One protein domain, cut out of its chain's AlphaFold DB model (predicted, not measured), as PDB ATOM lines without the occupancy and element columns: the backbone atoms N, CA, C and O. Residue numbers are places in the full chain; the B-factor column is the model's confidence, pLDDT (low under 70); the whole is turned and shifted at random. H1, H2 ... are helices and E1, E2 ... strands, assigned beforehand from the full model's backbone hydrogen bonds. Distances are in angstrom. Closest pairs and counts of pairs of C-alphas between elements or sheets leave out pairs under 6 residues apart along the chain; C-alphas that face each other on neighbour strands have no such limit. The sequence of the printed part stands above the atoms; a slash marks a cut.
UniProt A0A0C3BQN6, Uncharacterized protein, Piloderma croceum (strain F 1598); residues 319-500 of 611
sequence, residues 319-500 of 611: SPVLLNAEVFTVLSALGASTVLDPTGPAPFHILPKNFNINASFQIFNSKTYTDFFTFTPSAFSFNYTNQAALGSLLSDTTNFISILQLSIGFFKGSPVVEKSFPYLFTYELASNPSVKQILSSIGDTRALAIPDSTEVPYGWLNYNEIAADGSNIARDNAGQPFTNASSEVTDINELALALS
ATOM      1  N   SER A 319     -52.058  70.458  61.596       71.50
ATOM      2  CA  SER A 319     -50.720  71.017  61.805       71.50
ATOM      3  C   SER A 319     -49.760  69.933  62.301       71.50
ATOM      4  O   SER A 319     -50.062  69.274  63.295       71.50
ATOM      5  N   PRO A 320     -48.554  69.778  61.723       68.38
ATOM      6  CA  PRO A 320     -47.579  68.813  62.232       68.38
ATOM      7  C   PRO A 320     -47.112  69.137  63.663       68.38
ATOM      8  O   PRO A 320     -46.544  68.280  64.325       68.38
ATOM      9  N   VAL A 321     -47.360  70.350  64.169       70.00
ATOM     10  CA  VAL A 321     -46.992  70.770  65.530       70.00
ATOM     11  C   VAL A 321     -48.231  71.265  66.277       70.00
ATOM     12  O   VAL A 321     -49.021  72.030  65.716       70.00
ATOM     13  N   LEU A 322     -48.365  70.860  67.543       75.44
ATOM     14  CA  LEU A 322     -49.452  71.144  68.491       75.44
ATOM     15  C   LEU A 322     -50.830  70.609  68.097       75.44
ATOM     16  O   LEU A 322     -51.395  69.774  68.798       75.44
ATOM     17  N   LEU A 323     -51.383  71.112  66.998       78.12
ATOM     18  CA  LEU A 323     -52.773  70.895  66.613       78.12
ATOM     19  C   LEU A 323     -52.869  69.740  65.619       78.12
ATOM     20  O   LEU A 323     -52.994  69.956  64.412       78.12
ATOM     21  N   ASN A 324     -52.784  68.512  66.133       85.44
ATOM     22  CA  ASN A 324     -53.105  67.308  65.373       85.44
ATOM     23  C   ASN A 324     -53.593  66.146  66.241       85.44
ATOM     24  O   ASN A 324     -53.324  66.064  67.441       85.44
ATOM     25  N   ALA A 325     -54.267  65.207  65.575       91.94
ATOM     26  CA  ALA A 325     -54.839  64.008  66.178       91.94
ATOM     27  C   ALA A 325     -53.820  63.149  66.953       91.94
ATOM     28  O   ALA A 325     -54.162  62.541  67.969       91.94
ATOM     29  N   GLU A 326     -52.569  63.090  66.493       94.56
ATOM     30  CA  GLU A 326     -51.520  62.300  67.137       94.56
ATOM     31  C   GLU A 326     -51.088  62.917  68.472       94.56
ATOM     32  O   GLU A 326     -51.026  62.217  69.483       94.56
ATOM     33  N   VAL A 327     -50.880  64.236  68.508       91.50
ATOM     34  CA  VAL A 327     -50.557  64.979  69.737       91.50
ATOM     35  C   VAL A 327     -51.688  64.861  70.758       91.50
ATOM     36  O   VAL A 327     -51.423  64.573  71.922       91.50
ATOM     37  N   PHE A 328     -52.949  64.994  70.336       93.88
ATOM     38  CA  PHE A 328     -54.106  64.844  71.233       93.88
ATOM     39  C   PHE A 328     -54.271  63.411  71.757       93.88
ATOM     40  O   PHE A 328     -54.678  63.202  72.902       93.88
ATOM     41  N   THR A 329     -53.890  62.406  70.963       95.88
ATOM     42  CA  THR A 329     -53.856  61.008  71.418       95.88
ATOM     43  C   THR A 329     -52.778  60.797  72.483       95.88
ATOM     44  O   THR A 329     -53.042  60.158  73.500       95.88
ATOM     45  N   VAL A 330     -51.588  61.387  72.310       95.44
ATOM     46  CA  VAL A 330     -50.536  61.355  73.341       95.44
ATOM     47  C   VAL A 330     -50.956  62.120  74.598       95.44
ATOM     48  O   VAL A 330     -50.698  61.641  75.700       95.44
ATOM     49  N   LEU A 331     -51.654  63.250  74.462       95.44
ATOM     50  CA  LEU A 331     -52.204  63.986  75.604       95.44
ATOM     51  C   LEU A 331     -53.191  63.123  76.408       95.44
ATOM     52  O   LEU A 331     -53.088  63.051  77.630       95.44
ATOM     53  N   SER A 332     -54.077  62.394  75.724       96.50
ATOM     54  CA  SER A 332     -55.009  61.448  76.362       96.50
ATOM     55  C   SER A 332     -54.261  60.308  77.075       96.50
ATOM     56  O   SER A 332     -54.624  59.911  78.181       96.50
ATOM     57  N   ALA A 333     -53.161  59.811  76.491       96.81
ATOM     58  CA  ALA A 333     -52.310  58.798  77.117       96.81
ATOM     59  C   ALA A 333     -51.566  59.319  78.364       96.81
ATOM     60  O   ALA A 333     -51.410  58.572  79.327       96.81
ATOM     61  N   LEU A 334     -51.142  60.589  78.387       96.75
ATOM     62  CA  LEU A 334     -50.585  61.230  79.589       96.75
ATOM     63  C   LEU A 334     -51.645  61.459  80.676       96.75
ATOM     64  O   LEU A 334     -51.359  61.313  81.866       96.75
ATOM     65  N   GLY A 335     -52.885  61.764  80.281       97.69
ATOM     66  CA  GLY A 335     -54.030  61.732  81.190       97.69
ATOM     67  C   GLY A 335     -54.172  60.348  81.828       97.69
ATOM     68  O   GLY A 335     -54.168  60.225  83.051       97.69
ATOM     69  N   ALA A 336     -54.162  59.287  81.013       97.56
ATOM     70  CA  ALA A 336     -54.260  57.917  81.511       97.56
ATOM     71  C   ALA A 336     -53.100  57.538  82.442       97.56
ATOM     72  O   ALA A 336     -53.324  56.893  83.465       97.56
ATOM     73  N   SER A 337     -51.866  57.951  82.143       97.81
ATOM     74  CA  SER A 337     -50.727  57.672  83.025       97.81
ATOM     75  C   SER A 337     -50.842  58.376  84.373       97.81
ATOM     76  O   SER A 337     -50.510  57.786  85.399       97.81
ATOM     77  N   THR A 338     -51.391  59.590  84.383       98.12
ATOM     78  CA  THR A 338     -51.667  60.349  85.608       98.12
ATOM     79  C   THR A 338     -52.785  59.716  86.434       98.12
ATOM     80  O   THR A 338     -52.668  59.655  87.653       98.12
ATOM     81  N   VAL A 339     -53.825  59.165  85.797       97.38
ATOM     82  CA  VAL A 339     -54.876  58.397  86.493       97.38
ATOM     83  C   VAL A 339     -54.314  57.127  87.145       97.38
ATOM     84  O   VAL A 339     -54.730  56.760  88.244       97.38
ATOM     85  N   LEU A 340     -53.386  56.439  86.475       96.25
ATOM     86  CA  LEU A 340     -52.845  55.159  86.939       96.25
ATOM     87  C   LEU A 340     -51.805  55.304  88.057       96.25
ATOM     88  O   LEU A 340     -51.828  54.519  89.005       96.25
ATOM     89  N   ASP A 341     -50.888  56.265  87.930       97.25
ATOM     90  CA  ASP A 341     -49.800  56.492  88.886       97.25
ATOM     91  C   ASP A 341     -49.359  57.972  88.869       97.25
ATOM     92  O   ASP A 341     -48.343  58.313  88.256       97.25
ATOM     93  N   PRO A 342     -50.109  58.886  89.513       97.56
ATOM     94  CA  PRO A 342     -49.908  60.332  89.371       97.56
ATOM     95  C   PRO A 342     -48.499  60.796  89.766       97.56
ATOM     96  O   PRO A 342     -47.916  61.663  89.110       97.56
ATOM     97  N   THR A 343     -47.927  60.191  90.809       98.06
ATOM     98  CA  THR A 343     -46.594  60.528  91.332       98.06
ATOM     99  C   THR A 343     -45.474  59.650  90.771       98.06
ATOM    100  O   THR A 343     -44.306  59.888  91.077       98.06
ATOM    101  N   GLY A 344     -45.807  58.629  89.980       97.81
ATOM    102  CA  GLY A 344     -44.841  57.781  89.293       97.81
ATOM    103  C   GLY A 344     -44.132  58.495  88.142       97.81
ATOM    104  O   GLY A 344     -44.570  59.566  87.719       97.81
ATOM    105  N   PRO A 345     -43.036  57.921  87.615       97.69
ATOM    106  CA  PRO A 345     -42.266  58.523  86.532       97.69
ATOM    107  C   PRO A 345     -43.083  58.629  85.238       97.69
ATOM    108  O   PRO A 345     -43.796  57.698  84.855       97.69
ATOM    109  N   ALA A 346     -42.927  59.747  84.527       97.25
ATOM    110  CA  ALA A 346     -43.591  59.984  83.253       97.25
ATOM    111  C   ALA A 346     -43.179  58.942  82.187       97.25
ATOM    112  O   ALA A 346     -42.004  58.563  82.092       97.25
ATOM    113  N   PRO A 347     -44.099  58.502  81.306       95.50
ATOM    114  CA  PRO A 347     -43.868  57.420  80.347       95.50
ATOM    115  C   PRO A 347     -43.037  57.844  79.123       95.50
ATOM    116  O   PRO A 347     -43.133  57.240  78.059       95.50
ATOM    117  N   PHE A 348     -42.185  58.865  79.236       95.19
ATOM    118  CA  PHE A 348     -41.421  59.440  78.119       95.19
ATOM    119  C   PHE A 348     -40.548  58.431  77.358       95.19
ATOM    120  O   PHE A 348     -40.256  58.617  76.178       95.19
ATOM    121  N   HIS A 349     -40.153  57.335  78.006       93.44
ATOM    122  CA  HIS A 349     -39.370  56.270  77.385       93.44
ATOM    123  C   HIS A 349     -40.175  55.393  76.407       93.44
ATOM    124  O   HIS A 349     -39.566  54.830  75.497       93.44
ATOM    125  N   ILE A 350     -41.504  55.296  76.561       93.69
ATOM    126  CA  ILE A 350     -42.392  54.535  75.662       93.69
ATOM    127  C   ILE A 350     -43.156  55.411  74.665       93.69
ATOM    128  O   ILE A 350     -43.747  54.875  73.728       93.69
ATOM    129  N   LEU A 351     -43.166  56.735  74.849       93.31
ATOM    130  CA  LEU A 351     -43.835  57.633  73.910       93.31
ATOM    131  C   LEU A 351     -43.171  57.587  72.520       93.31
ATOM    132  O   LEU A 351     -41.946  57.448  72.414       93.31
ATOM    133  N   PRO A 352     -43.959  57.722  71.439       91.50
ATOM    134  CA  PRO A 352     -43.435  57.790  70.077       91.50
ATOM    135  C   PRO A 352     -42.490  58.988  69.900       91.50
ATOM    136  O   PRO A 352     -42.824  60.123  70.224       91.50
ATOM    137  N   LYS A 353     -41.309  58.742  69.322       87.94
ATOM    138  CA  LYS A 353     -40.270  59.763  69.094       87.94
ATOM    139  C   LYS A 353     -40.224  60.198  67.633       87.94
ATOM    140  O   LYS A 353     -39.227  59.986  66.944       87.94
ATOM    141  N   ASN A 354     -41.320  60.764  67.143       91.62
ATOM    142  CA  ASN A 354     -41.396  61.341  65.800       91.62
ATOM    143  C   ASN A 354     -41.422  62.874  65.853       91.62
ATOM    144  O   ASN A 354     -41.478  63.471  66.926       91.62
ATOM    145  N   PHE A 355     -41.356  63.518  64.686       90.06
ATOM    146  CA  PHE A 355     -41.298  64.975  64.602       90.06
ATOM    147  C   PHE A 355     -42.509  65.657  65.249       90.06
ATOM    148  O   PHE A 355     -42.311  66.612  65.994       90.06
ATOM    149  N   ASN A 356     -43.728  65.159  65.012       87.69
ATOM    150  CA  ASN A 356     -44.949  65.789  65.515       87.69
ATOM    151  C   ASN A 356     -44.936  65.864  67.041       87.69
ATOM    152  O   ASN A 356     -45.128  66.931  67.625       87.69
ATOM    153  N   ILE A 357     -44.644  64.735  67.683       91.94
ATOM    154  CA  ILE A 357     -44.601  64.624  69.139       91.94
ATOM    155  C   ILE A 357     -43.400  65.376  69.709       91.94
ATOM    156  O   ILE A 357     -43.563  66.170  70.635       91.94
ATOM    157  N   ASN A 358     -42.217  65.238  69.107       92.12
ATOM    158  CA  ASN A 358     -41.028  65.946  69.573       92.12
ATOM    159  C   ASN A 358     -41.197  67.463  69.509       92.12
ATOM    160  O   ASN A 358     -40.964  68.136  70.507       92.12
ATOM    161  N   ALA A 359     -41.619  68.009  68.368       86.75
ATOM    162  CA  ALA A 359     -41.788  69.450  68.199       86.75
ATOM    163  C   ALA A 359     -42.875  70.009  69.128       86.75
ATOM    164  O   ALA A 359     -42.698  71.080  69.708       86.75
ATOM    165  N   SER A 360     -43.969  69.262  69.310       87.38
ATOM    166  CA  SER A 360     -45.085  69.679  70.167       87.38
ATOM    167  C   SER A 360     -44.732  69.657  71.648       87.38
ATOM    168  O   SER A 360     -45.170  70.529  72.379       87.38
ATOM    169  N   PHE A 361     -43.917  68.714  72.115       92.00
ATOM    170  CA  PHE A 361     -43.454  68.719  73.505       92.00
ATOM    171  C   PHE A 361     -42.356  69.759  73.730       92.00
ATOM    172  O   PHE A 361     -42.328  70.423  74.771       92.00
ATOM    173  N   GLN A 362     -41.473  69.934  72.742       92.19
ATOM    174  CA  GLN A 362     -40.363  70.875  72.818       92.19
ATOM    175  C   GLN A 362     -40.844  72.318  72.954       92.19
ATOM    176  O   GLN A 362     -40.229  73.079  73.697       92.19
ATOM    177  N   ILE A 363     -41.952  72.703  72.311       86.19
ATOM    178  CA  ILE A 363     -42.467  74.077  72.411       86.19
ATOM    179  C   ILE A 363     -42.888  74.451  73.842       86.19
ATOM    180  O   ILE A 363     -42.671  75.584  74.265       86.19
ATOM    181  N   PHE A 364     -43.416  73.499  74.617       87.31
ATOM    182  CA  PHE A 364     -43.799  73.723  76.013       87.31
ATOM    183  C   PHE A 364     -42.636  73.534  76.989       87.31
ATOM    184  O   PHE A 364     -42.654  74.104  78.074       87.31
ATOM    185  N   ASN A 365     -41.604  72.780  76.613       92.38
ATOM    186  CA  ASN A 365     -40.482  72.426  77.490       92.38
ATOM    187  C   ASN A 365     -39.147  73.037  77.026       92.38
ATOM    188  O   ASN A 365     -38.091  72.433  77.195       92.38
ATOM    189  N   SER A 366     -39.187  74.241  76.447       92.44
ATOM    190  CA  SER A 366     -37.991  75.021  76.096       92.44
ATOM    191  C   SER A 366     -37.920  76.306  76.911       92.44
ATOM    192  O   SER A 366     -38.901  77.045  76.985       92.44
ATOM    193  N   LYS A 367     -36.752  76.594  77.499       92.50
ATOM    194  CA  LYS A 367     -36.500  77.839  78.241       92.50
ATOM    195  C   LYS A 367     -36.156  78.978  77.287       92.50
ATOM    196  O   LYS A 367     -36.520  80.129  77.539       92.50
ATOM    197  N   THR A 368     -35.453  78.678  76.198       90.19
ATOM    198  CA  THR A 368     -34.997  79.655  75.199       90.19
ATOM    199  C   THR A 368     -35.365  79.246  73.770       90.19
ATOM    200  O   THR A 368     -35.669  78.086  73.492       90.19
ATOM    201  N   TYR A 369     -35.290  80.199  72.831       85.69
ATOM    202  CA  TYR A 369     -35.400  79.894  71.398       85.69
ATOM    203  C   TYR A 369     -34.337  78.883  70.947       85.69
ATOM    204  O   TYR A 369     -34.616  78.034  70.103       85.69
ATOM    205  N   THR A 370     -33.125  78.963  71.505       89.75
ATOM    206  CA  THR A 370     -32.040  78.027  71.191       89.75
ATOM    207  C   THR A 370     -32.432  76.611  71.591       89.75
ATOM    208  O   THR A 370     -32.272  75.699  70.781       89.75
ATOM    209  N   ASP A 371     -33.007  76.420  72.779       92.31
ATOM    210  CA  ASP A 371     -33.430  75.095  73.250       92.31
ATOM    211  C   ASP A 371     -34.507  74.513  72.334       92.31
ATOM    212  O   ASP A 371     -34.439  73.344  71.955       92.31
ATOM    213  N   PHE A 372     -35.455  75.352  71.901       88.81
ATOM    214  CA  PHE A 372     -36.515  74.956  70.978       88.81
ATOM    215  C   PHE A 372     -35.961  74.511  69.619       88.81
ATOM    216  O   PHE A 372     -36.299  73.432  69.138       88.81
ATOM    217  N   PHE A 373     -35.084  75.308  69.001       86.00
ATOM    218  CA  PHE A 373     -34.550  74.994  67.671       86.00
ATOM    219  C   PHE A 373     -33.526  73.857  67.675       86.00
ATOM    220  O   PHE A 373     -33.405  73.142  66.682       86.00
ATOM    221  N   THR A 374     -32.779  73.691  68.766       90.38
ATOM    222  CA  THR A 374     -31.757  72.640  68.893       90.38
ATOM    223  C   THR A 374     -32.289  71.361  69.532       90.38
ATOM    224  O   THR A 374     -31.561  70.370  69.573       90.38
ATOM    225  N   PHE A 375     -33.532  71.365  70.033       91.31
ATOM    226  CA  PHE A 375     -34.113  70.274  70.825       91.31
ATOM    227  C   PHE A 375     -33.218  69.865  72.010       91.31
ATOM    228  O   PHE A 375     -33.125  68.686  72.356       91.31
ATOM    229  N   THR A 376     -32.507  70.839  72.592       92.81
ATOM    230  CA  THR A 376     -31.510  70.621  73.649       92.81
ATOM    231  C   THR A 376     -31.731  71.601  74.811       92.81
ATOM    232  O   THR A 376     -31.564  72.799  74.607       92.81
ATOM    233  N   PRO A 377     -32.050  71.121  76.028       93.94
ATOM    234  CA  PRO A 377     -32.329  69.722  76.348       93.94
ATOM    235  C   PRO A 377     -33.598  69.219  75.644       93.94
ATOM    236  O   PRO A 377     -34.477  69.994  75.263       93.94
ATOM    237  N   SER A 378     -33.693  67.900  75.467       94.69
ATOM    238  CA  SER A 378     -34.906  67.288  74.924       94.69
ATOM    239  C   SER A 378     -36.037  67.387  75.945       94.69
ATOM    240  O   SER A 378     -35.834  67.052  77.113       94.69
ATOM    241  N   ALA A 379     -37.247  67.725  75.502       93.25
ATOM    242  CA  ALA A 379     -38.443  67.708  76.349       93.25
ATOM    243  C   ALA A 379     -38.688  66.363  77.069       93.25
ATOM    244  O   ALA A 379     -39.277  66.336  78.143       93.25
ATOM    245  N   PHE A 380     -38.197  65.248  76.517       94.94
ATOM    246  CA  PHE A 380     -38.332  63.908  77.106       94.94
ATOM    247  C   PHE A 380     -37.190  63.523  78.051       94.94
ATOM    248  O   PHE A 380     -37.169  62.402  78.557       94.94
ATOM    249  N   SER A 381     -36.209  64.409  78.247       95.31
ATOM    250  CA  SER A 381     -35.074  64.167  79.148       95.31
ATOM    251  C   SER A 381     -35.314  64.654  80.575       95.31
ATOM    252  O   SER A 381     -34.543  64.304  81.462       95.31
ATOM    253  N   PHE A 382     -36.379  65.425  80.811       95.81
ATOM    254  CA  PHE A 382     -36.740  65.868  82.149       95.81
ATOM    255  C   PHE A 382     -37.255  64.709  83.010       95.81
ATOM    256  O   PHE A 382     -38.062  63.888  82.570       95.81
ATOM    257  N   ASN A 383     -36.807  64.669  84.266       96.69
ATOM    258  CA  ASN A 383     -37.219  63.673  85.247       96.69
ATOM    259  C   ASN A 383     -38.548  64.081  85.908       96.69
ATOM    260  O   ASN A 383     -38.583  64.595  87.026       96.69
ATOM    261  N   TYR A 384     -39.643  63.911  85.170       98.19
ATOM    262  CA  TYR A 384     -40.989  64.273  85.608       98.19
ATOM    263  C   TYR A 384     -41.749  63.092  86.202       98.19
ATOM    264  O   TYR A 384     -41.643  61.958  85.733       98.19
ATOM    265  N   THR A 385     -42.588  63.391  87.190       98.62
ATOM    266  CA  THR A 385     -43.751  62.554  87.511       98.62
ATOM    267  C   THR A 385     -44.835  62.674  86.430       98.62
ATOM    268  O   THR A 385     -44.799  63.607  85.626       98.62
ATOM    269  N   ASN A 386     -45.824  61.778  86.409       98.50
ATOM    270  CA  ASN A 386     -46.961  61.871  85.484       98.50
ATOM    271  C   ASN A 386     -47.719  63.202  85.612       98.50
ATOM    272  O   ASN A 386     -47.927  63.878  84.603       98.50
ATOM    273  N   GLN A 387     -48.019  63.634  86.842       98.50
ATOM    274  CA  GLN A 387     -48.623  64.946  87.092       98.50
ATOM    275  C   GLN A 387     -47.743  66.091  86.582       98.50
ATOM    276  O   GLN A 387     -48.248  66.993  85.927       98.50
ATOM    277  N   ALA A 388     -46.429  66.053  86.826       98.38
ATOM    278  CA  ALA A 388     -45.531  67.108  86.352       98.38
ATOM    279  C   ALA A 388     -45.435  67.161  84.820       98.38
ATOM    280  O   ALA A 388     -45.368  68.245  84.245       98.38
ATOM    281  N   ALA A 389     -45.469  66.007  84.149       97.56
ATOM    282  CA  ALA A 389     -45.499  65.948  82.694       97.56
ATOM    283  C   ALA A 389     -46.789  66.553  82.133       97.56
ATOM    284  O   ALA A 389     -46.710  67.375  81.222       97.56
ATOM    285  N   LEU A 390     -47.950  66.213  82.697       97.25
ATOM    286  CA  LEU A 390     -49.225  66.795  82.282       97.25
ATOM    287  C   LEU A 390     -49.290  68.302  82.593       97.25
ATOM    288  O   LEU A 390     -49.609  69.104  81.714       97.25
ATOM    289  N   GLY A 391     -48.900  68.686  83.809       96.94
ATOM    290  CA  GLY A 391     -48.830  70.067  84.278       96.94
ATOM    291  C   GLY A 391     -47.931  70.940  83.406       96.94
ATOM    292  O   GLY A 391     -48.326  72.043  83.041       96.94
ATOM    293  N   SER A 392     -46.786  70.412  82.954       95.31
ATOM    294  CA  SER A 392     -45.860  71.127  82.063       95.31
ATOM    295  C   SER A 392     -46.487  71.548  80.729       95.31
ATOM    296  O   SER A 392     -46.039  72.529  80.133       95.31
ATOM    297  N   LEU A 393     -47.521  70.834  80.268       92.50
ATOM    298  CA  LEU A 393     -48.193  71.074  78.990       92.50
ATOM    299  C   LEU A 393     -49.415  71.986  79.117       92.50
ATOM    300  O   LEU A 393     -49.698  72.730  78.182       92.50
ATOM    301  N   LEU A 394     -50.151  71.905  80.229       92.94
ATOM    302  CA  LEU A 394     -51.487  72.502  80.345       92.94
ATOM    303  C   LEU A 394     -51.606  73.609  81.396       92.94
ATOM    304  O   LEU A 394     -52.552  74.390  81.314       92.94
ATOM    305  N   SER A 395     -50.674  73.707  82.349       94.31
ATOM    306  CA  SER A 395     -50.735  74.751  83.376       94.31
ATOM    307  C   SER A 395     -50.648  76.131  82.745       94.31
ATOM    308  O   SER A 395     -49.846  76.376  81.846       94.31
ATOM    309  N   ASP A 396     -51.446  77.051  83.251       89.69
ATOM    310  CA  ASP A 396     -51.407  78.465  82.906       89.69
ATOM    311  C   ASP A 396     -50.064  79.149  83.228       89.69
ATOM    312  O   ASP A 396     -49.698  80.135  82.590       89.69
ATOM    313  N   THR A 397     -49.266  78.565  84.125       90.88
ATOM    314  CA  THR A 397     -47.890  78.995  84.410       90.88
ATOM    315  C   THR A 397     -46.842  78.403  83.467       90.88
ATOM    316  O   THR A 397     -45.684  78.805  83.524       90.88
ATOM    317  N   THR A 398     -47.179  77.454  82.590       91.12
ATOM    318  CA  THR A 398     -46.209  76.819  81.671       91.12
ATOM    319  C   THR A 398     -46.620  76.914  80.204       91.12
ATOM    320  O   THR A 398     -45.748  76.961  79.326       91.12
ATOM    321  N   ASN A 399     -47.922  76.957  79.939       85.56
ATOM    322  CA  ASN A 399     -48.557  77.046  78.638       85.56
ATOM    323  C   ASN A 399     -48.821  78.513  78.286       85.56
ATOM    324  O   ASN A 399     -49.334  79.277  79.090       85.56
ATOM    325  N   PHE A 400     -48.481  78.900  77.063       77.31
ATOM    326  CA  PHE A 400     -48.603  80.270  76.569       77.31
ATOM    327  C   PHE A 400     -49.863  80.516  75.724       77.31
ATOM    328  O   PHE A 400     -50.071  81.632  75.249       77.31
ATOM    329  N   ILE A 401     -50.661  79.476  75.465       75.44
ATOM    330  CA  ILE A 401     -51.868  79.532  74.634       75.44
ATOM    331  C   ILE A 401     -53.068  79.691  75.564       75.44
ATOM    332  O   ILE A 401     -53.544  78.704  76.118       75.44
ATOM    333  N   SER A 402     -53.568  80.917  75.719       69.81
ATOM    334  CA  SER A 402     -54.538  81.287  76.759       69.81
ATOM    335  C   SER A 402     -55.832  80.469  76.746       69.81
ATOM    336  O   SER A 402     -56.354  80.111  77.796       69.81
ATOM    337  N   ILE A 403     -56.321  80.083  75.566       72.38
ATOM    338  CA  ILE A 403     -57.521  79.239  75.432       72.38
ATOM    339  C   ILE A 403     -57.313  77.782  75.892       72.38
ATOM    340  O   ILE A 403     -58.288  77.051  76.037       72.38
ATOM    341  N   LEU A 404     -56.062  77.346  76.088       77.19
ATOM    342  CA  LEU A 404     -55.685  76.004  76.556       77.19
ATOM    343  C   LEU A 404     -55.130  76.008  77.989       77.19
ATOM    344  O   LEU A 404     -54.712  74.958  78.478       77.19
ATOM    345  N   GLN A 405     -55.063  77.175  78.630       84.12
ATOM    346  CA  GLN A 405     -54.525  77.332  79.976       84.12
ATOM    347  C   GLN A 405     -55.502  76.823  81.032       84.12
ATOM    348  O   GLN A 405     -56.717  77.015  80.926       84.12
ATOM    349  N   LEU A 406     -54.936  76.192  82.060       92.12
ATOM    350  CA  LEU A 406     -55.645  75.611  83.189       92.12
ATOM    351  C   LEU A 406     -54.924  75.942  84.498       92.12
ATOM    352  O   LEU A 406     -53.704  75.799  84.598       92.12
ATOM    353  N   SER A 407     -55.701  76.310  85.509       95.44
ATOM    354  CA  SER A 407     -55.256  76.615  86.870       95.44
ATOM    355  C   SER A 407     -55.108  75.337  87.706       95.44
ATOM    356  O   SER A 407     -55.929  75.056  88.587       95.44
ATOM    357  N   ILE A 408     -54.109  74.512  87.373       97.00
ATOM    358  CA  ILE A 408     -53.946  73.130  87.875       97.00
ATOM    359  C   ILE A 408     -52.841  72.932  88.916       97.00
ATOM    360  O   ILE A 408     -52.530  71.795  89.280       97.00
ATOM    361  N   GLY A 409     -52.229  74.005  89.397       97.25
ATOM    362  CA  GLY A 409     -51.139  74.000  90.363       97.25
ATOM    363  C   GLY A 409     -49.778  74.303  89.737       97.25
ATOM    364  O   GLY A 409     -49.674  75.000  88.731       97.25
ATOM    365  N   PHE A 410     -48.707  73.800  90.352       98.25
ATOM    366  CA  PHE A 410     -47.340  74.191  89.987       98.25
ATOM    367  C   PHE A 410     -46.312  73.078  90.226       98.25
ATOM    368  O   PHE A 410     -46.560  72.119  90.953       98.25
ATOM    369  N   PHE A 411     -45.107  73.209  89.669       98.25
ATOM    370  CA  PHE A 411     -44.019  72.258  89.907       98.25
ATOM    371  C   PHE A 411     -43.661  72.099  91.393       98.25
ATOM    372  O   PHE A 411     -43.449  73.070  92.122       98.25
ATOM    373  N   LYS A 412     -43.463  70.845  91.812       97.25
ATOM    374  CA  LYS A 412     -42.828  70.472  93.081       97.25
ATOM    375  C   LYS A 412     -41.381  70.067  92.821       97.25
ATOM    376  O   LYS A 412     -41.123  68.977  92.320       97.25
ATOM    377  N   GLY A 413     -40.431  70.918  93.184       93.94
ATOM    378  CA  GLY A 413     -39.007  70.680  92.944       93.94
ATOM    379  C   GLY A 413     -38.270  71.977  92.633       93.94
ATOM    380  O   GLY A 413     -38.879  73.037  92.524       93.94
ATOM    381  N   SER A 414     -36.948  71.906  92.526       92.25
ATOM    382  CA  SER A 414     -36.086  73.060  92.260       92.25
ATOM    383  C   SER A 414     -34.791  72.580  91.596       92.25
ATOM    384  O   SER A 414     -34.333  71.488  91.943       92.25
ATOM    385  N   PRO A 415     -34.181  73.359  90.680       96.69
ATOM    386  CA  PRO A 415     -34.554  74.721  90.264       96.69
ATOM    387  C   PRO A 415     -35.696  74.780  89.239       96.69
ATOM    388  O   PRO A 415     -35.759  73.963  88.322       96.69
ATOM    389  N   VAL A 416     -36.571  75.779  89.381       97.62
ATOM    390  CA  VAL A 416     -37.574  76.199  88.386       97.62
ATOM    391  C   VAL A 416     -37.358  77.689  88.136       97.62
ATOM    392  O   VAL A 416     -37.169  78.447  89.087       97.62
ATOM    393  N   VAL A 417     -37.340  78.092  86.869       96.06
ATOM    394  CA  VAL A 417     -36.966  79.437  86.415       96.06
ATOM    395  C   VAL A 417     -37.958  79.965  85.388       96.06
ATOM    396  O   VAL A 417     -38.739  79.214  84.810       96.06
ATOM    397  N   GLU A 418     -37.898  81.267  85.133       93.81
ATOM    398  CA  GLU A 418     -38.685  81.910  84.086       93.81
ATOM    399  C   GLU A 418     -38.162  81.556  82.682       93.81
ATOM    400  O   GLU A 418     -36.951  81.519  82.426       93.81
ATOM    401  N   LYS A 419     -39.089  81.307  81.755       90.38
ATOM    402  CA  LYS A 419     -38.815  81.091  80.339       90.38
ATOM    403  C   LYS A 419     -38.600  82.420  79.621       90.38
ATOM    404  O   LYS A 419     -39.351  83.373  79.774       90.38
ATOM    405  N   SER A 420     -37.653  82.411  78.691       85.94
ATOM    406  CA  SER A 420     -37.511  83.423  77.630       85.94
ATOM    407  C   SER A 420     -38.142  82.976  76.301       85.94
ATOM    408  O   SER A 420     -37.954  83.611  75.263       85.94
ATOM    409  N   PHE A 421     -38.846  81.841  76.301       82.31
ATOM    410  CA  PHE A 421     -39.516  81.267  75.144       82.31
ATOM    411  C   PHE A 421     -40.860  80.629  75.539       82.31
ATOM    412  O   PHE A 421     -40.920  79.944  76.552       82.31
ATOM    413  N   PRO A 422     -41.912  80.769  74.720       69.81
ATOM    414  CA  PRO A 422     -41.994  81.673  73.582       69.81
ATOM    415  C   PRO A 422     -42.216  83.111  74.056       69.81
ATOM    416  O   PRO A 422     -43.302  83.480  74.485       69.81
ATOM    417  N   TYR A 423     -41.205  83.969  73.908       61.47
ATOM    418  CA  TYR A 423     -41.347  85.415  74.087       61.47
ATOM    419  C   TYR A 423     -41.928  85.997  72.791       61.47
ATOM    420  O   TYR A 423     -41.284  86.764  72.078       61.47
ATOM    421  N   LEU A 424     -43.105  85.494  72.404       52.06
ATOM    422  CA  LEU A 424     -43.871  85.954  71.242       52.06
ATOM    423  C   LEU A 424     -44.764  87.155  71.597       52.06
ATOM    424  O   LEU A 424     -45.285  87.810  70.698       52.06
ATOM    425  N   PHE A 425     -44.911  87.465  72.888       49.16
ATOM    426  CA  PHE A 425     -45.942  88.380  73.400       49.16
ATOM    427  C   PHE A 425     -45.413  89.746  73.832       49.16
ATOM    428  O   PHE A 425     -46.174  90.665  74.127       49.16
ATOM    429  N   THR A 426     -44.103  89.945  73.763       39.69
ATOM    430  CA  THR A 426     -43.464  91.233  74.024       39.69
ATOM    431  C   THR A 426     -43.198  91.958  72.713       39.69
ATOM    432  O   THR A 426     -42.156  91.862  72.075       39.69
ATOM    433  N   TYR A 427     -44.247  92.660  72.296       40.44
ATOM    434  CA  TYR A 427     -44.294  93.993  71.686       40.44
ATOM    435  C   TYR A 427     -43.384  94.427  70.512       40.44
ATOM    436  O   TYR A 427     -43.768  95.402  69.857       40.44
ATOM    437  N   GLU A 428     -42.285  93.750  70.166       40.09
ATOM    438  CA  GLU A 428     -41.268  94.248  69.216       40.09
ATOM    439  C   GLU A 428     -40.965  93.321  68.020       40.09
ATOM    440  O   GLU A 428     -40.404  93.779  67.024       40.09
ATOM    441  N   LEU A 429     -41.370  92.044  68.037       40.53
ATOM    442  CA  LEU A 429     -41.051  91.098  66.948       40.53
ATOM    443  C   LEU A 429     -42.097  91.018  65.818       40.53
ATOM    444  O   LEU A 429     -41.795  90.485  64.747       40.53
ATOM    445  N   ALA A 430     -43.294  91.580  66.002       44.84
ATOM    446  CA  ALA A 430     -44.308  91.679  64.952       44.84
ATOM    447  C   ALA A 430     -44.363  93.112  64.404       44.84
ATOM    448  O   ALA A 430     -44.989  93.992  64.989       44.84
ATOM    449  N   SER A 431     -43.733  93.351  63.251       43.41
ATOM    450  CA  SER A 431     -43.859  94.620  62.518       43.41
ATOM    451  C   SER A 431     -45.237  94.814  61.866       43.41
ATOM    452  O   SER A 431     -45.526  95.897  61.366       43.41
ATOM    453  N   ASN A 432     -46.083  93.776  61.862       44.22
ATOM    454  CA  ASN A 432     -47.449  93.812  61.349       44.22
ATOM    455  C   ASN A 432     -48.453  93.964  62.518       44.22
ATOM    456  O   ASN A 432     -48.537  93.049  63.345       44.22
ATOM    457  N   PRO A 433     -49.226  95.067  62.580       48.09
ATOM    458  CA  PRO A 433     -50.255  95.299  63.598       48.09
ATOM    459  C   PRO A 433     -51.270  94.157  63.755       48.09
ATOM    460  O   PRO A 433     -51.614  93.819  64.883       48.09
ATOM    461  N   SER A 434     -51.677  93.497  62.666       42.84
ATOM    462  CA  SER A 434     -52.639  92.384  62.697       42.84
ATOM    463  C   SER A 434     -52.055  91.133  63.361       42.84
ATOM    464  O   SER A 434     -52.718  90.481  64.158       42.84
ATOM    465  N   VAL A 435     -50.776  90.827  63.115       43.94
ATOM    466  CA  VAL A 435     -50.075  89.704  63.774       43.94
ATOM    467  C   VAL A 435     -49.848  89.996  65.254       43.94
ATOM    468  O   VAL A 435     -49.958  89.102  66.089       43.94
ATOM    469  N   LYS A 436     -49.555  91.257  65.588       49.09
ATOM    470  CA  LYS A 436     -49.427  91.705  66.974       49.09
ATOM    471  C   LYS A 436     -50.749  91.549  67.731       49.09
ATOM    472  O   LYS A 436     -50.720  91.040  68.843       49.09
ATOM    473  N   GLN A 437     -51.870  91.907  67.105       46.91
ATOM    474  CA  GLN A 437     -53.219  91.750  67.653       46.91
ATOM    475  C   GLN A 437     -53.620  90.274  67.831       46.91
ATOM    476  O   GLN A 437     -54.190  89.920  68.862       46.91
ATOM    477  N   ILE A 438     -53.255  89.391  66.891       46.78
ATOM    478  CA  ILE A 438     -53.444  87.931  67.016       46.78
ATOM    479  C   ILE A 438     -52.664  87.390  68.216       46.78
ATOM    480  O   ILE A 438     -53.233  86.753  69.093       46.78
ATOM    481  N   LEU A 439     -51.360  87.668  68.285       47.75
ATOM    482  CA  LEU A 439     -50.515  87.142  69.356       47.75
ATOM    483  C   LEU A 439     -50.935  87.694  70.724       47.75
ATOM    484  O   LEU A 439     -51.000  86.932  71.678       47.75
ATOM    485  N   SER A 440     -51.301  88.974  70.830       49.47
ATOM    486  CA  SER A 440     -51.779  89.550  72.094       49.47
ATOM    487  C   SER A 440     -53.159  89.055  72.533       49.47
ATOM    488  O   SER A 440     -53.528  89.267  73.680       49.47
ATOM    489  N   SER A 441     -53.948  88.462  71.633       48.50
ATOM    490  CA  SER A 441     -55.318  88.024  71.933       48.50
ATOM    491  C   SER A 441     -55.435  86.534  72.259       48.50
ATOM    492  O   SER A 441     -56.412  86.135  72.883       48.50
ATOM    493  N   ILE A 442     -54.435  85.724  71.901       49.25
ATOM    494  CA  ILE A 442     -54.341  84.292  72.257       49.25
ATOM    495  C   ILE A 442     -53.185  83.991  73.220       49.25
ATOM    496  O   ILE A 442     -53.047  82.863  73.689       49.25
ATOM    497  N   GLY A 443     -52.318  84.973  73.447       53.25
ATOM    498  CA  GLY A 443     -51.145  84.876  74.293       53.25
ATOM    499  C   GLY A 443     -51.389  85.439  75.672       53.25
ATOM    500  O   GLY A 443     -52.056  86.459  75.832       53.25
ATOM    501  N   ASP A 444     -50.802  84.787  76.658       62.31
ATOM    502  CA  ASP A 444     -50.753  85.294  78.015       62.31
ATOM    503  C   ASP A 444     -49.494  86.146  78.233       62.31
ATOM    504  O   ASP A 444     -48.416  85.844  77.716       62.31
ATOM    505  N   THR A 445     -49.632  87.238  78.985       63.69
ATOM    506  CA  THR A 445     -48.517  88.110  79.376       63.69
ATOM    507  C   THR A 445     -47.838  87.670  80.672       63.69
ATOM    508  O   THR A 445     -46.854  88.296  81.071       63.69
ATOM    509  N   ARG A 446     -48.354  86.637  81.350       75.06
ATOM    510  CA  ARG A 446     -47.752  86.082  82.567       75.06
ATOM    511  C   ARG A 446     -46.364  85.498  82.302       75.06
ATOM    512  O   ARG A 446     -46.058  84.990  81.223       75.06
ATOM    513  N   ALA A 447     -45.519  85.574  83.328       85.19
ATOM    514  CA  ALA A 447     -44.235  84.895  83.339       85.19
ATOM    515  C   ALA A 447     -44.466  83.378  83.308       85.19
ATOM    516  O   ALA A 447     -45.245  82.850  84.099       85.19
ATOM    517  N   LEU A 448     -43.780  82.680  82.403       90.62
ATOM    518  CA  LEU A 448     -43.910  81.230  82.265       90.62
ATOM    519  C   LEU A 448     -42.746  80.523  82.951       90.62
ATOM    520  O   LEU A 448     -41.598  80.936  82.810       90.62
ATOM    521  N   ALA A 449     -43.026  79.430  83.644       94.62
ATOM    522  CA  ALA A 449     -42.080  78.648  84.418       94.62
ATOM    523  C   ALA A 449     -41.586  77.411  83.661       94.62
ATOM    524  O   ALA A 449     -42.335  76.753  82.933       94.62
ATOM    525  N   ILE A 450     -40.321  77.050  83.875       95.88
ATOM    526  CA  ILE A 450     -39.726  75.793  83.419       95.88
ATOM    527  C   ILE A 450     -38.692  75.268  84.426       95.88
ATOM    528  O   ILE A 450     -37.935  76.049  85.002       95.88
ATOM    529  N   PRO A 451     -38.612  73.949  84.633       96.62
ATOM    530  CA  PRO A 451     -37.466  73.285  85.245       96.62
ATOM    531  C   PRO A 451     -36.124  73.672  84.603       96.62
ATOM    532  O   PRO A 451     -35.988  73.645  83.383       96.62
ATOM    533  N   ASP A 452     -35.116  74.004  85.416       95.19
ATOM    534  CA  ASP A 452     -33.778  74.415  84.931       95.19
ATOM    535  C   ASP A 452     -32.736  73.281  84.967       95.19
ATOM    536  O   ASP A 452     -31.545  73.500  84.759       95.19
ATOM    537  N   SER A 453     -33.164  72.053  85.263       94.62
ATOM    538  CA  SER A 453     -32.313  70.865  85.257       94.62
ATOM    539  C   SER A 453     -33.090  69.651  84.762       94.62
ATOM    540  O   SER A 453     -34.280  69.511  85.022       94.62
ATOM    541  N   THR A 454     -32.412  68.747  84.061       94.56
ATOM    542  CA  THR A 454     -32.949  67.432  83.678       94.56
ATOM    543  C   THR A 454     -32.546  66.332  84.664       94.56
ATOM    544  O   THR A 454     -33.061  65.219  84.592       94.56
ATOM    545  N   GLU A 455     -31.639  66.629  85.600       93.69
ATOM    546  CA  GLU A 455     -31.037  65.649  86.512       93.69
ATOM    547  C   GLU A 455     -31.831  65.469  87.813       93.69
ATOM    548  O   GLU A 455     -31.723  64.433  88.472       93.69
ATOM    549  N   VAL A 456     -32.639  66.461  88.194       95.25
ATOM    550  CA  VAL A 456     -33.414  66.442  89.442       95.25
ATOM    551  C   VAL A 456     -34.866  66.025  89.184       95.25
ATOM    552  O   VAL A 456     -35.410  66.347  88.127       95.25
ATOM    553  N   PRO A 457     -35.516  65.309  90.119       96.62
ATOM    554  CA  PRO A 457     -36.914  64.924  89.969       96.62
ATOM    555  C   PRO A 457     -37.857  66.115  90.191       96.62
ATOM    556  O   PRO A 457     -37.714  66.849  91.172       96.62
ATOM    557  N   TYR A 458     -38.869  66.246  89.332       98.38
ATOM    558  CA  TYR A 458     -39.955  67.217  89.482       98.38
ATOM    559  C   TYR A 458     -41.303  66.509  89.643       98.38
ATOM    560  O   TYR A 458     -41.751  65.732  88.793       98.38
ATOM    561  N   GLY A 459     -41.953  66.803  90.763       98.38
ATOM    562  CA  GLY A 459     -43.348  66.487  91.034       98.38
ATOM    563  C   GLY A 459     -44.278  67.642  90.664       98.38
ATOM    564  O   GLY A 459     -43.870  68.621  90.036       98.38
ATOM    565  N   TRP A 460     -45.516  67.552  91.135       98.50
ATOM    566  CA  TRP A 460     -46.514  68.610  91.027       98.50
ATOM    567  C   TRP A 460     -47.124  68.892  92.404       98.50
ATOM    568  O   TRP A 460     -47.284  67.973  93.207       98.50
ATOM    569  N   LEU A 461     -47.384  70.161  92.693       98.50
ATOM    570  CA  LEU A 461     -48.262  70.617  93.763       98.50
ATOM    571  C   LEU A 461     -49.623  70.857  93.120       98.50
ATOM    572  O   LEU A 461     -49.724  71.667  92.201       98.50
ATOM    573  N   ASN A 462     -50.647  70.149  93.579       98.12
ATOM    574  CA  ASN A 462     -52.014  70.317  93.100       98.12
ATOM    575  C   ASN A 462     -52.562  71.706  93.475       98.12
ATOM    576  O   ASN A 462     -52.013  72.372  94.358       98.12
ATOM    577  N   TYR A 463     -53.672  72.130  92.858       97.69
ATOM    578  CA  TYR A 463     -54.266  73.458  93.088       97.69
ATOM    579  C   TYR A 463     -54.462  73.801  94.575       97.69
ATOM    580  O   TYR A 463     -54.288  74.948  94.981       97.69
ATOM    581  N   ASN A 464     -54.768  72.791  95.397       97.19
ATOM    582  CA  ASN A 464     -55.026  72.908  96.831       97.19
ATOM    583  C   ASN A 464     -53.817  72.706  97.745       97.19
ATOM    584  O   ASN A 464     -53.954  72.727  98.970       97.19
ATOM    585  N   GLU A 465     -52.634  72.539  97.166       97.81
ATOM    586  CA  GLU A 465     -51.362  72.467  97.883       97.81
ATOM    587  C   GLU A 465     -50.553  73.766  97.751       97.81
ATOM    588  O   GLU A 465     -49.529  73.933  98.419       97.81
ATOM    589  N   ILE A 466     -51.001  74.707  96.915       97.62
ATOM    590  CA  ILE A 466     -50.374  76.018  96.746       97.62
ATOM    591  C   ILE A 466     -50.699  76.903  97.954       97.62
ATOM    592  O   ILE A 466     -51.844  77.005  98.391       97.62
ATOM    593  N   ALA A 467     -49.679  77.551  98.522       96.81
ATOM    594  CA  ALA A 467     -49.863  78.467  99.640       96.81
ATOM    595  C   ALA A 467     -50.663  79.708  99.211       96.81
ATOM    596  O   ALA A 467     -50.568  80.171  98.072       96.81
ATOM    597  N   ALA A 468     -51.411  80.295 100.150       95.75
ATOM    598  CA  ALA A 468     -52.242  81.473  99.891       95.75
ATOM    599  C   ALA A 468     -51.460  82.657  99.292       95.75
ATOM    600  O   ALA A 468     -52.003  83.408  98.490       95.75
ATOM    601  N   ASP A 469     -50.187  82.804  99.658       95.19
ATOM    602  CA  ASP A 469     -49.270  83.840  99.177       95.19
ATOM    603  C   ASP A 469     -48.249  83.328  98.142       95.19
ATOM    604  O   ASP A 469     -47.310  84.045  97.798       95.19
ATOM    605  N   GLY A 470     -48.379  82.075  97.685       96.44
ATOM    606  CA  GLY A 470     -47.423  81.432  96.780       96.44
ATOM    607  C   GLY A 470     -46.027  81.215  97.388       96.44
ATOM    608  O   GLY A 470     -45.056  81.017  96.663       96.44
ATOM    609  N   SER A 471     -45.872  81.263  98.716       96.44
ATOM    610  CA  SER A 471     -44.556  81.149  99.372       96.44
ATOM    611  C   SER A 471     -43.862  79.795  99.203       96.44
ATOM    612  O   SER A 471     -42.649  79.711  99.398       96.44
ATOM    613  N   ASN A 472     -44.599  78.743  98.840       96.81
ATOM    614  CA  ASN A 472     -44.079  77.387  98.660       96.81
ATOM    615  C   ASN A 472     -43.737  77.026  97.203       96.81
ATOM    616  O   ASN A 472     -43.439  75.861  96.936       96.81
ATOM    617  N   ILE A 473     -43.749  77.996  96.284       96.88
ATOM    618  CA  ILE A 473     -43.376  77.803  94.876       96.88
ATOM    619  C   ILE A 473     -42.225  78.717  94.445       96.88
ATOM    620  O   ILE A 473     -41.788  79.608  95.178       96.88
ATOM    621  N   ALA A 474     -41.706  78.472  93.241       97.00
ATOM    622  CA  ALA A 474     -40.672  79.300  92.638       97.00
ATOM    623  C   ALA A 474     -41.176  80.720  92.327       97.00
ATOM    624  O   ALA A 474     -42.380  80.977  92.236       97.00
ATOM    625  N   ARG A 475     -40.222  81.637  92.155       96.25
ATOM    626  CA  ARG A 475     -40.474  83.041  91.823       96.25
ATOM    627  C   ARG A 475     -39.955  83.367  90.430       96.25
ATOM    628  O   ARG A 475     -38.956  82.792  89.997       96.25
ATOM    629  N   ASP A 476     -40.636  84.292  89.775       93.38
ATOM    630  CA  ASP A 476     -40.229  84.883  88.509       93.38
ATOM    631  C   ASP A 476     -39.015  85.821  88.685       93.38
ATOM    632  O   ASP A 476     -38.516  86.050  89.796       93.38
ATOM    633  N   ASN A 477     -38.528  86.392  87.583       92.50
ATOM    634  CA  ASN A 477     -37.392  87.315  87.601       92.50
ATOM    635  C   ASN A 477     -37.708  88.653  88.300       92.50
ATOM    636  O   ASN A 477     -36.782  89.370  88.688       92.50
ATOM    637  N   ALA A 478     -38.987  88.994  88.482       90.81
ATOM    638  CA  ALA A 478     -39.447  90.157  89.245       90.81
ATOM    639  C   ALA A 478     -39.597  89.861  90.753       90.81
ATOM    640  O   ALA A 478     -39.941  90.753  91.536       90.81
ATOM    641  N   GLY A 479     -39.319  88.627  91.181       94.31
ATOM    642  CA  GLY A 479     -39.427  88.181  92.564       94.31
ATOM    643  C   GLY A 479     -40.858  87.879  93.013       94.31
ATOM    644  O   GLY A 479     -41.069  87.690  94.214       94.31
ATOM    645  N   GLN A 480     -41.834  87.816  92.107       93.81
ATOM    646  CA  GLN A 480     -43.206  87.400  92.403       93.81
ATOM    647  C   GLN A 480     -43.334  85.876  92.302       93.81
ATOM    648  O   GLN A 480     -42.652  85.262  91.485       93.81
ATOM    649  N   PRO A 481     -44.156  85.223  93.141       95.81
ATOM    650  CA  PRO A 481     -44.478  83.817  92.915       95.81
ATOM    651  C   PRO A 481     -45.209  83.671  91.570       95.81
ATOM    652  O   PRO A 481     -46.015  84.530  91.221       95.81
ATOM    653  N   PHE A 482     -44.950  82.590  90.828       94.38
ATOM    654  CA  PHE A 482     -45.589  82.371  89.515       94.38
ATOM    655  C   PHE A 482     -47.121  82.279  89.585       94.38
ATOM    656  O   PHE A 482     -47.804  82.610  88.623       94.38
ATOM    657  N   THR A 483     -47.653  81.827  90.722       94.88
ATOM    658  CA  THR A 483     -49.085  81.701  91.004       94.88
ATOM    659  C   THR A 483     -49.340  81.716  92.521       94.88
ATOM    660  O   THR A 483     -48.412  81.844  93.325       94.88
ATOM    661  N   ASN A 484     -50.597  81.617  92.946       95.19
ATOM    662  CA  ASN A 484     -51.009  81.499  94.342       95.19
ATOM    663  C   ASN A 484     -52.357  80.763  94.448       95.19
ATOM    664  O   ASN A 484     -53.055  80.579  93.456       95.19
ATOM    665  N   ALA A 485     -52.771  80.398  95.663       95.81
ATOM    666  CA  ALA A 485     -53.988  79.609  95.874       95.81
ATOM    667  C   ALA A 485     -55.292  80.243  95.341       95.81
ATOM    668  O   ALA A 485     -56.277  79.532  95.165       95.81
ATOM    669  N   SER A 486     -55.355  81.562  95.129       92.50
ATOM    670  CA  SER A 486     -56.566  82.214  94.602       92.50
ATOM    671  C   SER A 486     -56.720  82.103  93.083       92.50
ATOM    672  O   SER A 486     -57.820  82.321  92.583       92.50
ATOM    673  N   SER A 487     -55.649  81.731  92.379       91.56
ATOM    674  CA  SER A 487     -55.605  81.561  90.921       91.56
ATOM    675  C   SER A 487     -55.475  80.095  90.502       91.56
ATOM    676  O   SER A 487     -55.327  79.813  89.323       91.56
ATOM    677  N   GLU A 488     -55.522  79.164  91.458       95.88
ATOM    678  CA  GLU A 488     -55.403  77.722  91.237       95.88
ATOM    679  C   GLU A 488     -56.697  77.038  91.680       95.88
ATOM    680  O   GLU A 488     -57.021  77.043  92.869       95.88
ATOM    681  N   VAL A 489     -57.468  76.485  90.739       97.12
ATOM    682  CA  VAL A 489     -58.876  76.104  90.978       97.12
ATOM    683  C   VAL A 489     -59.268  74.725  90.448       97.12
ATOM    684  O   VAL A 489     -60.349  74.239  90.792       97.12
ATOM    685  N   THR A 490     -58.412  74.084  89.651       97.75
ATOM    686  CA  THR A 490     -58.687  72.815  88.964       97.75
ATOM    687  C   THR A 490     -57.806  71.697  89.518       97.75
ATOM    688  O   THR A 490     -56.589  71.833  89.611       97.75
ATOM    689  N   ASP A 491     -58.398  70.552  89.864       98.06
ATOM    690  CA  ASP A 491     -57.631  69.387  90.309       98.06
ATOM    691  C   ASP A 491     -56.995  68.674  89.111       98.06
ATOM    692  O   ASP A 491     -57.692  68.200  88.210       98.06
ATOM    693  N   ILE A 492     -55.664  68.550  89.100       98.25
ATOM    694  CA  ILE A 492     -54.949  67.899  87.993       98.25
ATOM    695  C   ILE A 492     -55.341  66.421  87.822       98.25
ATOM    696  O   ILE A 492     -55.260  65.877  86.720       98.25
ATOM    697  N   ASN A 493     -55.787  65.755  88.890       97.94
ATOM    698  CA  ASN A 493     -56.232  64.366  88.832       97.94
ATOM    699  C   ASN A 493     -57.637  64.262  88.233       97.94
ATOM    700  O   ASN A 493     -57.895  63.345  87.457       97.94
ATOM    701  N   GLU A 494     -58.529  65.207  88.537       97.31
ATOM    702  CA  GLU A 494     -59.850  65.294  87.899       97.31
ATOM    703  C   GLU A 494     -59.718  65.658  86.412       97.31
ATOM    704  O   GLU A 494     -60.345  65.027  85.560       97.31
ATOM    705  N   LEU A 495     -58.800  66.568  86.068       97.88
ATOM    706  CA  LEU A 495     -58.424  66.834  84.677       97.88
ATOM    707  C   LEU A 495     -57.913  65.569  83.970       97.88
ATOM    708  O   LEU A 495     -58.307  65.283  82.840       97.88
ATOM    709  N   ALA A 496     -57.043  64.791  84.620       98.12
ATOM    710  CA  ALA A 496     -56.534  63.543  84.058       98.12
ATOM    711  C   ALA A 496     -57.657  62.524  83.791       98.12
ATOM    712  O   ALA A 496     -57.616  61.815  82.777       98.12
ATOM    713  N   LEU A 497     -58.683  62.483  84.654       97.00
ATOM    714  CA  LEU A 497     -59.888  61.686  84.424       97.00
ATOM    715  C   LEU A 497     -60.637  62.177  83.186       97.00
ATOM    716  O   LEU A 497     -60.920  61.352  82.316       97.00
ATOM    717  N   ALA A 498     -60.902  63.481  83.077       97.06
ATOM    718  CA  ALA A 498     -61.585  64.084  81.931       97.06
ATOM    719  C   ALA A 498     -60.844  63.823  80.605       97.06
ATOM    720  O   ALA A 498     -61.469  63.538  79.586       97.06
ATOM    721  N   LEU A 499     -59.508  63.845  80.622       97.06
ATOM    722  CA  LEU A 499     -58.656  63.617  79.451       97.06
ATOM    723  C   LEU A 499     -58.668  62.184  78.908       97.06
ATOM    724  O   LEU A 499     -58.294  61.985  77.753       97.06
ATOM    725  N   SER A 500     -58.997  61.186  79.732       96.12
ATOM    726  CA  SER A 500     -58.651  59.795  79.406       96.12
ATOM    727  C   SER A 500     -59.713  58.747  79.715       96.12
ATOM    728  O   SER A 500     -59.687  57.680  79.104       96.12
TER     729      SER A 500
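Overview. This is residues 319 to 500 of the 611 residues of an uncharacterized protein of Piloderma croceum (strain F 1598) (UniProt A0A0C3BQN6). Little regular structure: H4 lies near the middle between H1 and paired strands E1 and E4, with H5 far out. Of 182 printed residues, 72 are in six helices and four strands, mostly helix. It is compact, radius of gyration of the C-alphas 15.6 A, spans 47 by 41 by 31 A.

Arrangement. Find H1, residues 325 to 340; its residues 331 to 338 alone touch H4, 386 to 394, closest C-alphas 338 and 386, 4.9 A. H1 also touches H6, 492 to 500; in H1 and H6 every O i to N i+4 pair is within hydrogen-bond range. E1, 410 to 412, is antiparallel to E4, 459 to 461, with N 410 and O 461 3.0 A apart.

Along the chain. H1 runs 22.7 A from C-alpha 325 at (-54.839, 64.008, 66.178); H6 ends at C-alpha 500, (-58.651, 59.795, 79.406). Between them find H2, 355 to 364, H3, 369 to 374, E2, 416 to 418, H5, 433 to 442, and E3, 449 to 451.

Size, cuts and confidence. The printed part has no cut; pLDDT is under 70 at 26 residues, namely residue 320, residue 402 and residues 422 to 445.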